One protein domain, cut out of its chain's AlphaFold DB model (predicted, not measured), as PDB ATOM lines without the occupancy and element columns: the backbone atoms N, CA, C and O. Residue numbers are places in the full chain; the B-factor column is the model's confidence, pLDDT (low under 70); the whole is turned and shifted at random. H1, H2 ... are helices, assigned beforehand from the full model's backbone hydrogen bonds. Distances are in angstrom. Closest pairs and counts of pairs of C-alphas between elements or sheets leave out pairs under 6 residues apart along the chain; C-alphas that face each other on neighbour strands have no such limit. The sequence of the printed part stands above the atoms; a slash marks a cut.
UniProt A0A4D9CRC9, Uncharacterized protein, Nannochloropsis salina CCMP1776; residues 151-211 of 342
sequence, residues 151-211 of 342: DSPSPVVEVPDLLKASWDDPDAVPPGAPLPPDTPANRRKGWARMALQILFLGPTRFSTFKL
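This is residues 151 to 211 of the 342 residues of an uncharacterized protein of Nannochloropsis salina CCMP1776 (UniProt A0A4D9CRC9). One long helix, H2, runs through the middle, with the short helices H1 and H3 packed steeply on opposite sides of it; a wide loop, residues 166 to 183, joins H1 to H2. The printed part has 61 residues with three named helices, H1, H2, H3 in chain order, and no named strand. It is all helix by class, though under half of its residues are in named elements. It is compact, with a radius of gyration of the C-alphas of 11.1 A and spans of 33 by 24 by 17 A.

H1, residues 159 to 165, touches H2, residues 184 to 200, the same way at a steep tilt of 58 degrees; their closest C-alphas, Leu 162 and Gly 190, are 4.4 A apart. H2, with residues 189 to 196 alone, touches H3, residues 206 to 211, the same way at a steep tilt of 65 degrees; the closest C-alphas, Ala 192 and Phe 209, are 6.0 A apart. H1 and H3 are apart. Every O i to N i+4 pair is within hydrogen-bond range in H1 and H2; in H3 0 of 2 are, but 3 of 3 O i to N i+3 pairs.

H1 begins at C-alpha 159 (27.266, 5.921, 177.493) and measures 9.9 A, H2 24.1 A. H3 measures 9.7 A and ends at C-alpha 211 (4.752, -2.778, 174.618).

The C-alphas farthest apart, Gly 176 and Leu 211, are 33.7 A apart. The printed part has no cut. The link from H1 to H2 is long, that from H2 to H3 tight. Mean pLDDT of the printed part is 85.8; residues 202 to 204 are under 70.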
ATOM      1  N   ASP A 151      13.606  -0.352 180.870       81.06
ATOM      2  CA  ASP A 151      14.302   0.816 180.323       81.06
ATOM      3  C   ASP A 151      15.718   1.011 180.877       81.06
ATOM      4  O   ASP A 151      16.405   1.952 180.481       81.06
ATOM      5  N   SER A 152      16.166   0.134 181.778       85.25
ATOM      6  CA  SER A 152      17.524   0.179 182.311       85.25
ATOM      7  C   SER A 152      18.516  -0.185 181.203       85.25
ATOM      8  O   SER A 152      18.420  -1.282 180.655       85.25
ATOM      9  N   PRO A 153      19.454   0.713 180.848       85.12
ATOM     10  CA  PRO A 153      20.401   0.442 179.781       85.12
ATOM     11  C   PRO A 153      21.247  -0.789 180.080       85.12
ATOM     12  O   PRO A 153      21.696  -0.983 181.212       85.12
ATOM     13  N   SER A 154      21.507  -1.579 179.042       81.12
ATOM     14  CA  SER A 154      22.455  -2.681 179.144       81.12
ATOM     15  C   SER A 154      23.842  -2.155 179.544       81.12
ATOM     16  O   SER A 154      24.309  -1.177 178.953       81.12
ATOM     17  N   PRO A 155      24.537  -2.803 180.500       83.44
ATOM     18  CA  PRO A 155      25.855  -2.362 180.955       83.44
ATOM     19  C   PRO A 155      26.944  -2.507 179.884       83.44
ATOM     20  O   PRO A 155      28.044  -2.003 180.079       83.44
ATOM     21  N   VAL A 156      26.659  -3.203 178.777       84.69
ATOM     22  CA  VAL A 156      27.595  -3.371 177.654       84.69
ATOM     23  C   VAL A 156      27.496  -2.261 176.607       84.69
ATOM     24  O   VAL A 156      28.291  -2.247 175.673       84.69
ATOM     25  N   VAL A 157      26.499  -1.374 176.707       89.19
ATOM     26  CA  VAL A 157      26.337  -0.260 175.766       89.19
ATOM     27  C   VAL A 157      27.016   0.971 176.345       89.19
ATOM     28  O   VAL A 157      26.679   1.425 177.439       89.19
ATOM     29  N   GLU A 158      27.949   1.525 175.583       93.56
ATOM     30  CA  GLU A 158      28.709   2.698 175.988       93.56
ATOM     31  C   GLU A 158      27.805   3.928 176.145       93.56
ATOM     32  O   GLU A 158      26.895   4.185 175.349       93.56
ATOM     33  N   VAL A 159      28.071   4.727 177.182       94.56
ATOM     34  CA  VAL A 159      27.266   5.921 177.493       94.56
ATOM     35  C   VAL A 159      27.170   6.886 176.301       94.56
ATOM     36  O   VAL A 159      26.056   7.327 176.016       94.56
ATOM     37  N   PRO A 160      28.249   7.201 175.554       93.88
ATOM     38  CA  PRO A 160      28.154   8.063 174.377       93.88
ATOM     39  C   PRO A 160      27.159   7.576 173.315       93.88
ATOM     40  O   PRO A 160      26.447   8.399 172.738       93.88
ATOM     41  N   ASP A 161      27.053   6.262 173.093       92.69
ATOM     42  CA  ASP A 161      26.118   5.687 172.120       92.69
ATOM     43  C   ASP A 161      24.669   5.813 172.596       92.69
ATOM     44  O   ASP A 161      23.792   6.201 171.819       92.69
ATOM     45  N   LEU A 162      24.422   5.590 173.894       93.06
ATOM     46  CA  LEU A 162      23.116   5.852 174.503       93.06
ATOM     47  C   LEU A 162      22.720   7.324 174.336       93.06
ATOM     48  O   LEU A 162      21.591   7.632 173.956       93.06
ATOM     49  N   LEU A 163      23.647   8.249 174.592       93.12
ATOM     50  CA  LEU A 163      23.377   9.680 174.468       93.12
ATOM     51  C   LEU A 163      23.114  10.070 173.013       93.12
ATOM     52  O   LEU A 163      22.135  10.766 172.751       93.12
ATOM     53  N   LYS A 164      23.895   9.566 172.056       90.44
ATOM     54  CA  LYS A 164      23.654   9.779 170.623       90.44
ATOM     55  C   LYS A 164      22.269   9.283 170.194       90.44
ATOM     56  O   LYS A 164      21.539   9.996 169.514       90.44
ATOM     57  N   ALA A 165      21.859   8.102 170.656       89.56
ATOM     58  CA  ALA A 165      20.531   7.555 170.372       89.56
ATOM     59  C   ALA A 165      19.384   8.342 171.049       89.56
ATOM     60  O   ALA A 165      18.215   8.211 170.682       89.56
ATOM     61  N   SER A 166      19.691   9.181 172.042       90.44
ATOM     62  CA  SER A 166      18.700   9.965 172.784       90.44
ATOM     63  C   SER A 166      18.273  11.281 172.104       90.44
ATOM     64  O   SER A 166      17.348  11.937 172.601       90.44
ATOM     65  N   TRP A 167      18.850  11.639 170.947       87.06
ATOM     66  CA  TRP A 167      18.432  12.804 170.147       87.06
ATOM     67  C   TRP A 167      16.975  12.725 169.703       87.06
ATOM     68  O   TRP A 167      16.529  11.685 169.236       87.06
ATOM     69  N   ASP A 168      16.210  13.802 169.876       79.25
ATOM     70  CA  ASP A 168      14.786  13.808 169.515       79.25
ATOM     71  C   ASP A 168      14.526  13.657 168.027       79.25
ATOM     72  O   ASP A 168      13.617  12.921 167.650       79.25
ATOM     73  N   ASP A 169      15.381  14.276 167.226       77.62
ATOM     74  CA  ASP A 169      15.412  14.124 165.785       77.62
ATOM     75  C   ASP A 169      16.847  13.758 165.375       77.62
ATOM     76  O   ASP A 169      17.700  14.643 165.277       77.62
ATOM     77  N   PRO A 170      17.162  12.457 165.237       70.44
ATOM     78  CA  PRO A 170      18.498  12.014 164.859       70.44
ATOM     79  C   PRO A 170      18.886  12.447 163.437       70.44
ATOM     80  O   PRO A 170      20.080  12.574 163.169       70.44
ATOM     81  N   ASP A 171      17.912  12.714 162.560       70.94
ATOM     82  CA  ASP A 171      18.141  13.136 161.174       70.94
ATOM     83  C   ASP A 171      18.431  14.643 161.075       70.94
ATOM     84  O   ASP A 171      19.121  15.092 160.158       70.94
ATOM     85  N   ALA A 172      17.967  15.434 162.048       74.94
ATOM     86  CA  ALA A 172      18.232  16.870 162.130       74.94
ATOM     87  C   ALA A 172      19.541  17.232 162.852       74.94
ATOM     88  O   ALA A 172      19.802  18.418 163.086       74.94
ATOM     89  N   VAL A 173      20.372  16.256 163.233       79.12
ATOM     90  CA  VAL A 173      21.570  16.553 164.022       79.12
ATOM     91  C   VAL A 173      22.763  16.925 163.136       79.12
ATOM     92  O   VAL A 173      23.240  16.090 162.363       79.12
ATOM     93  N   PRO A 174      23.309  18.152 163.258       77.06
ATOM     94  CA  PRO A 174      24.435  18.567 162.438       77.06
ATOM     95  C   PRO A 174      25.721  17.793 162.786       77.06
ATOM     96  O   PRO A 174      25.941  17.434 163.950       77.06
ATOM     97  N   PRO A 175      26.620  17.571 161.806       80.69
ATOM     98  CA  PRO A 175      27.929  16.981 162.063       80.69
ATOM     99  C   PRO A 175      28.684  17.743 163.159       80.69
ATOM    100  O   PRO A 175      28.822  18.962 163.099       80.69
ATOM    101  N   GLY A 176      29.179  17.018 164.164       82.44
ATOM    102  CA  GLY A 176      29.922  17.606 165.283       82.44
ATOM    103  C   GLY A 176      29.060  18.261 166.369       82.44
ATOM    104  O   GLY A 176      29.622  18.879 167.271       82.44
ATOM    105  N   ALA A 177      27.728  18.125 166.323       85.94
ATOM    106  CA  ALA A 177      26.867  18.557 167.419       85.94
ATOM    107  C   ALA A 177      27.292  17.912 168.755       85.94
ATOM    108  O   ALA A 177      27.643  16.726 168.780       85.94
ATOM    109  N   PRO A 178      27.237  18.656 169.876       89.75
ATOM    110  CA  PRO A 178      27.513  18.082 171.184       89.75
ATOM    111  C   PRO A 178      26.496  16.982 171.516       89.75
ATOM    112  O   PRO A 178      25.320  17.056 171.146       89.75
ATOM    113  N   LEU A 179      26.951  15.961 172.244       91.62
ATOM    114  CA  LEU A 179      26.065  14.913 172.745       91.62
ATOM    115  C   LEU A 179      25.028  15.503 173.715       91.62
ATOM    116  O   LEU A 179      25.322  16.480 174.413       91.62
ATOM    117  N   PRO A 180      23.830  14.900 173.811       92.44
ATOM    118  CA  PRO A 180      22.861  15.266 174.833       92.44
ATOM    119  C   PRO A 180      23.459  15.159 176.239       92.44
ATOM    120  O   PRO A 180      24.336  14.320 176.461       92.44
ATOM    121  N   PRO A 181      22.971  15.954 177.211       94.56
ATOM    122  CA  PRO A 181      23.457  15.896 178.583       94.56
ATOM    123  C   PRO A 181      23.397  14.480 179.147       94.56
ATOM    124  O   PRO A 181      22.385  13.785 178.997       94.56
ATOM    125  N   ASP A 182      24.458  14.075 179.838       95.81
ATOM    126  CA  ASP A 182      24.514  12.769 180.473       95.81
ATOM    127  C   ASP A 182      23.581  12.714 181.688       95.81
ATOM    128  O   ASP A 182      23.916  13.139 182.794       95.81
ATOM    129  N   THR A 183      22.367  12.218 181.462       95.88
ATOM    130  CA  THR A 183      21.339  12.061 182.490       95.88
ATOM    131  C   THR A 183      20.763  10.647 182.441       95.88
ATOM    132  O   THR A 183      20.663  10.064 181.356       95.88
ATOM    133  N   PRO A 184      20.294  10.088 183.576       94.62
ATOM    134  CA  PRO A 184      19.611   8.795 183.578       94.62
ATOM    135  C   PRO A 184      18.441   8.732 182.588       94.62
ATOM    136  O   PRO A 184      18.230   7.701 181.955       94.62
ATOM    137  N   ALA A 185      17.711   9.840 182.413       92.75
ATOM    138  CA  ALA A 185      16.613   9.939 181.456       92.75
ATOM    139  C   ALA A 185      17.094   9.778 180.004       92.75
ATOM    140  O   ALA A 185      16.530   8.973 179.263       92.75
ATOM    141  N   ASN A 186      18.167  10.474 179.612       92.62
ATOM    142  CA  ASN A 186      18.726  10.359 178.262       92.62
ATOM    143  C   ASN A 186      19.326   8.975 178.008       92.62
ATOM    144  O   ASN A 186      19.096   8.411 176.941       92.62
ATOM    145  N   ARG A 187      20.000   8.375 178.997       94.12
ATOM    146  CA  ARG A 187      20.511   7.001 178.875       94.12
ATOM    147  C   ARG A 187      19.385   5.987 178.632       94.12
ATOM    148  O   ARG A 187      19.484   5.180 177.713       94.12
ATOM    149  N   ARG A 188      18.289   6.059 179.402       92.62
ATOM    150  CA  ARG A 188      17.097   5.195 179.238       92.62
ATOM    151  C   ARG A 188      16.404   5.411 177.892       92.62
ATOM    152  O   ARG A 188      16.023   4.454 177.226       92.62
ATOM    153  N   LYS A 189      16.263   6.670 177.473       90.38
ATOM    154  CA  LYS A 189      15.683   7.050 176.177       90.38
ATOM    155  C   LYS A 189      16.508   6.510 175.009       90.38
ATOM    156  O   LYS A 189      15.938   5.955 174.073       90.38
ATOM    157  N   GLY A 190      17.830   6.638 175.092       91.38
ATOM    158  CA  GLY A 190      18.772   6.066 174.137       91.38
ATOM    159  C   GLY A 190      18.653   4.552 174.046       91.38
ATOM    160  O   GLY A 190      18.447   4.022 172.958       91.38
ATOM    161  N   TRP A 191      18.674   3.866 175.193       92.38
ATOM    162  CA  TRP A 191      18.488   2.416 175.265       92.38
ATOM    163  C   TRP A 191      17.182   1.961 174.607       92.38
ATOM    164  O   TRP A 191      17.200   1.096 173.732       92.38
ATOM    165  N   ALA A 192      16.061   2.587 174.972       91.19
ATOM    166  CA  ALA A 192      14.758   2.254 174.412       91.19
ATOM    167  C   ALA A 192      14.726   2.412 172.887       91.19
ATOM    168  O   ALA A 192      14.210   1.545 172.185       91.19
ATOM    169  N   ARG A 193      15.315   3.490 172.358       89.00
ATOM    170  CA  ARG A 193      15.401   3.713 170.910       89.00
ATOM    171  C   ARG A 193      16.307   2.717 170.211       89.00
ATOM    172  O   ARG A 193      15.922   2.215 169.164       89.00
ATOM    173  N   MET A 194      17.464   2.389 170.783       90.31
ATOM    174  CA  MET A 194      18.347   1.361 170.226       90.31
ATOM    175  C   MET A 194      17.641   0.004 170.166       90.31
ATOM    176  O   MET A 194      17.671  -0.663 169.133       90.31
ATOM    177  N   ALA A 195      16.947  -0.379 171.240       91.56
ATOM    178  CA  ALA A 195      16.182  -1.617 171.285       91.56
ATOM    179  C   ALA A 195      15.058  -1.634 170.238       91.56
ATOM    180  O   ALA A 195      14.928  -2.601 169.489       91.56
ATOM    181  N   LEU A 196      14.274  -0.557 170.130       90.56
ATOM    182  CA  LEU A 196      13.200  -0.484 169.143       90.56
ATOM    183  C   LEU A 196      13.717  -0.416 167.699       90.56
ATOM    184  O   LEU A 196      13.117  -1.029 166.821       90.56
ATOM    185  N   GLN A 197      14.844   0.252 167.444       88.62
ATOM    186  CA  GLN A 197      15.480   0.270 166.126       88.62
ATOM    187  C   GLN A 197      15.839  -1.149 165.669       88.62
ATOM    188  O   GLN A 197      15.624  -1.493 164.510       88.62
ATOM    189  N   ILE A 198      16.338  -1.994 166.576       88.69
ATOM    190  CA  ILE A 198      16.629  -3.406 166.285       88.69
ATOM    191  C   ILE A 198      15.332  -4.198 166.056       88.69
ATOM    192  O   ILE A 198      15.270  -5.035 165.159       88.69
ATOM    193  N   LEU A 199      14.283  -3.929 166.841       90.50
ATOM    194  CA  LEU A 199      13.009  -4.652 166.767       90.50
ATOM    195  C   LEU A 199      12.120  -4.258 165.574       90.50
ATOM    196  O   LEU A 199      11.306  -5.080 165.161       90.50
ATOM    197  N   PHE A 200      12.244  -3.039 165.039       86.88
ATOM    198  CA  PHE A 200      11.342  -2.488 164.011       86.88
ATOM    199  C   PHE A 200      12.043  -1.937 162.756       86.88
ATOM    200  O   PHE A 200      11.365  -1.631 161.777       86.88
ATOM    201  N   LEU A 201      13.377  -1.815 162.748       80.88
ATOM    202  CA  LEU A 201      14.185  -1.246 161.650       80.88
ATOM    203  C   LEU A 201      13.830   0.196 161.248       80.88
ATOM    204  O   LEU A 201      14.258   0.659 160.192       80.88
ATOM    205  N   GLY A 202      13.075   0.923 162.069       68.50
ATOM    206  CA  GLY A 202      12.605   2.266 161.751       68.50
ATOM    207  C   GLY A 202      12.421   3.146 162.985       68.50
ATOM    208  O   GLY A 202      12.516   2.659 164.119       68.50
ATOM    209  N   PRO A 203      12.137   4.446 162.771       64.94
ATOM    210  CA  PRO A 203      11.837   5.350 163.863       64.94
ATOM    211  C   PRO A 203      10.582   4.851 164.570       64.94
ATOM    212  O   PRO A 203       9.569   4.545 163.947       64.94
ATOM    213  N   THR A 204      10.666   4.754 165.886       66.00
ATOM    214  CA  THR A 204       9.599   4.212 166.722       66.00
ATOM    215  C   THR A 204       9.361   5.129 167.900       66.00
ATOM    216  O   THR A 204      10.280   5.757 168.444       66.00
ATOM    217  N   ARG A 205       8.100   5.229 168.309       71.06
ATOM    218  CA  ARG A 205       7.735   6.062 169.455       71.06
ATOM    219  C   ARG A 205       8.244   5.429 170.746       71.06
ATOM    220  O   ARG A 205       8.123   4.228 170.960       71.06
ATOM    221  N   PHE A 206       8.716   6.252 171.683       70.12
ATOM    222  CA  PHE A 206       9.115   5.766 173.011       70.12
ATOM    223  C   PHE A 206       7.959   5.058 173.746       70.12
ATOM    224  O   PHE A 206       8.189   4.129 174.515       70.12
ATOM    225  N   SER A 207       6.700   5.435 173.483       76.38
ATOM    226  CA  SER A 207       5.516   4.733 174.007       76.38
ATOM    227  C   SER A 207       5.488   3.249 173.635       76.38
ATOM    228  O   SER A 207       5.044   2.430 174.437       76.38
ATOM    229  N   THR A 208       6.019   2.893 172.468       83.25
ATOM    230  CA  THR A 208       6.065   1.525 171.933       83.25
ATOM    231  C   THR A 208       7.060   0.661 172.693       83.25
ATOM    232  O   THR A 208       6.870  -0.549 172.800       83.25
ATOM    233  N   PHE A 209       8.047   1.277 173.351       86.94
ATOM    234  CA  PHE A 209       8.961   0.565 174.240       86.94
ATOM    235  C   PHE A 209       8.221  -0.141 175.385       86.94
ATOM    236  O   PHE A 209       8.559  -1.264 175.761       86.94
ATOM    237  N   LYS A 210       7.138   0.464 175.892       85.81
ATOM    238  CA  LYS A 210       6.319  -0.151 176.946       85.81
ATOM    239  C   LYS A 210       5.647  -1.447 176.495       85.81
ATOM    240  O   LYS A 210       5.383  -2.296 177.337       85.81
ATOM    241  N   LEU A 211       5.401  -1.602 175.193       85.88
ATOM    242  CA  LEU A 211       4.752  -2.778 174.618       85.88
ATOM    243  C   LEU A 211       5.719  -3.950 174.418       85.88
ATOM    244  O   LEU A 211       5.256  -5.072 174.226       85.88
TER     245      LEU A 211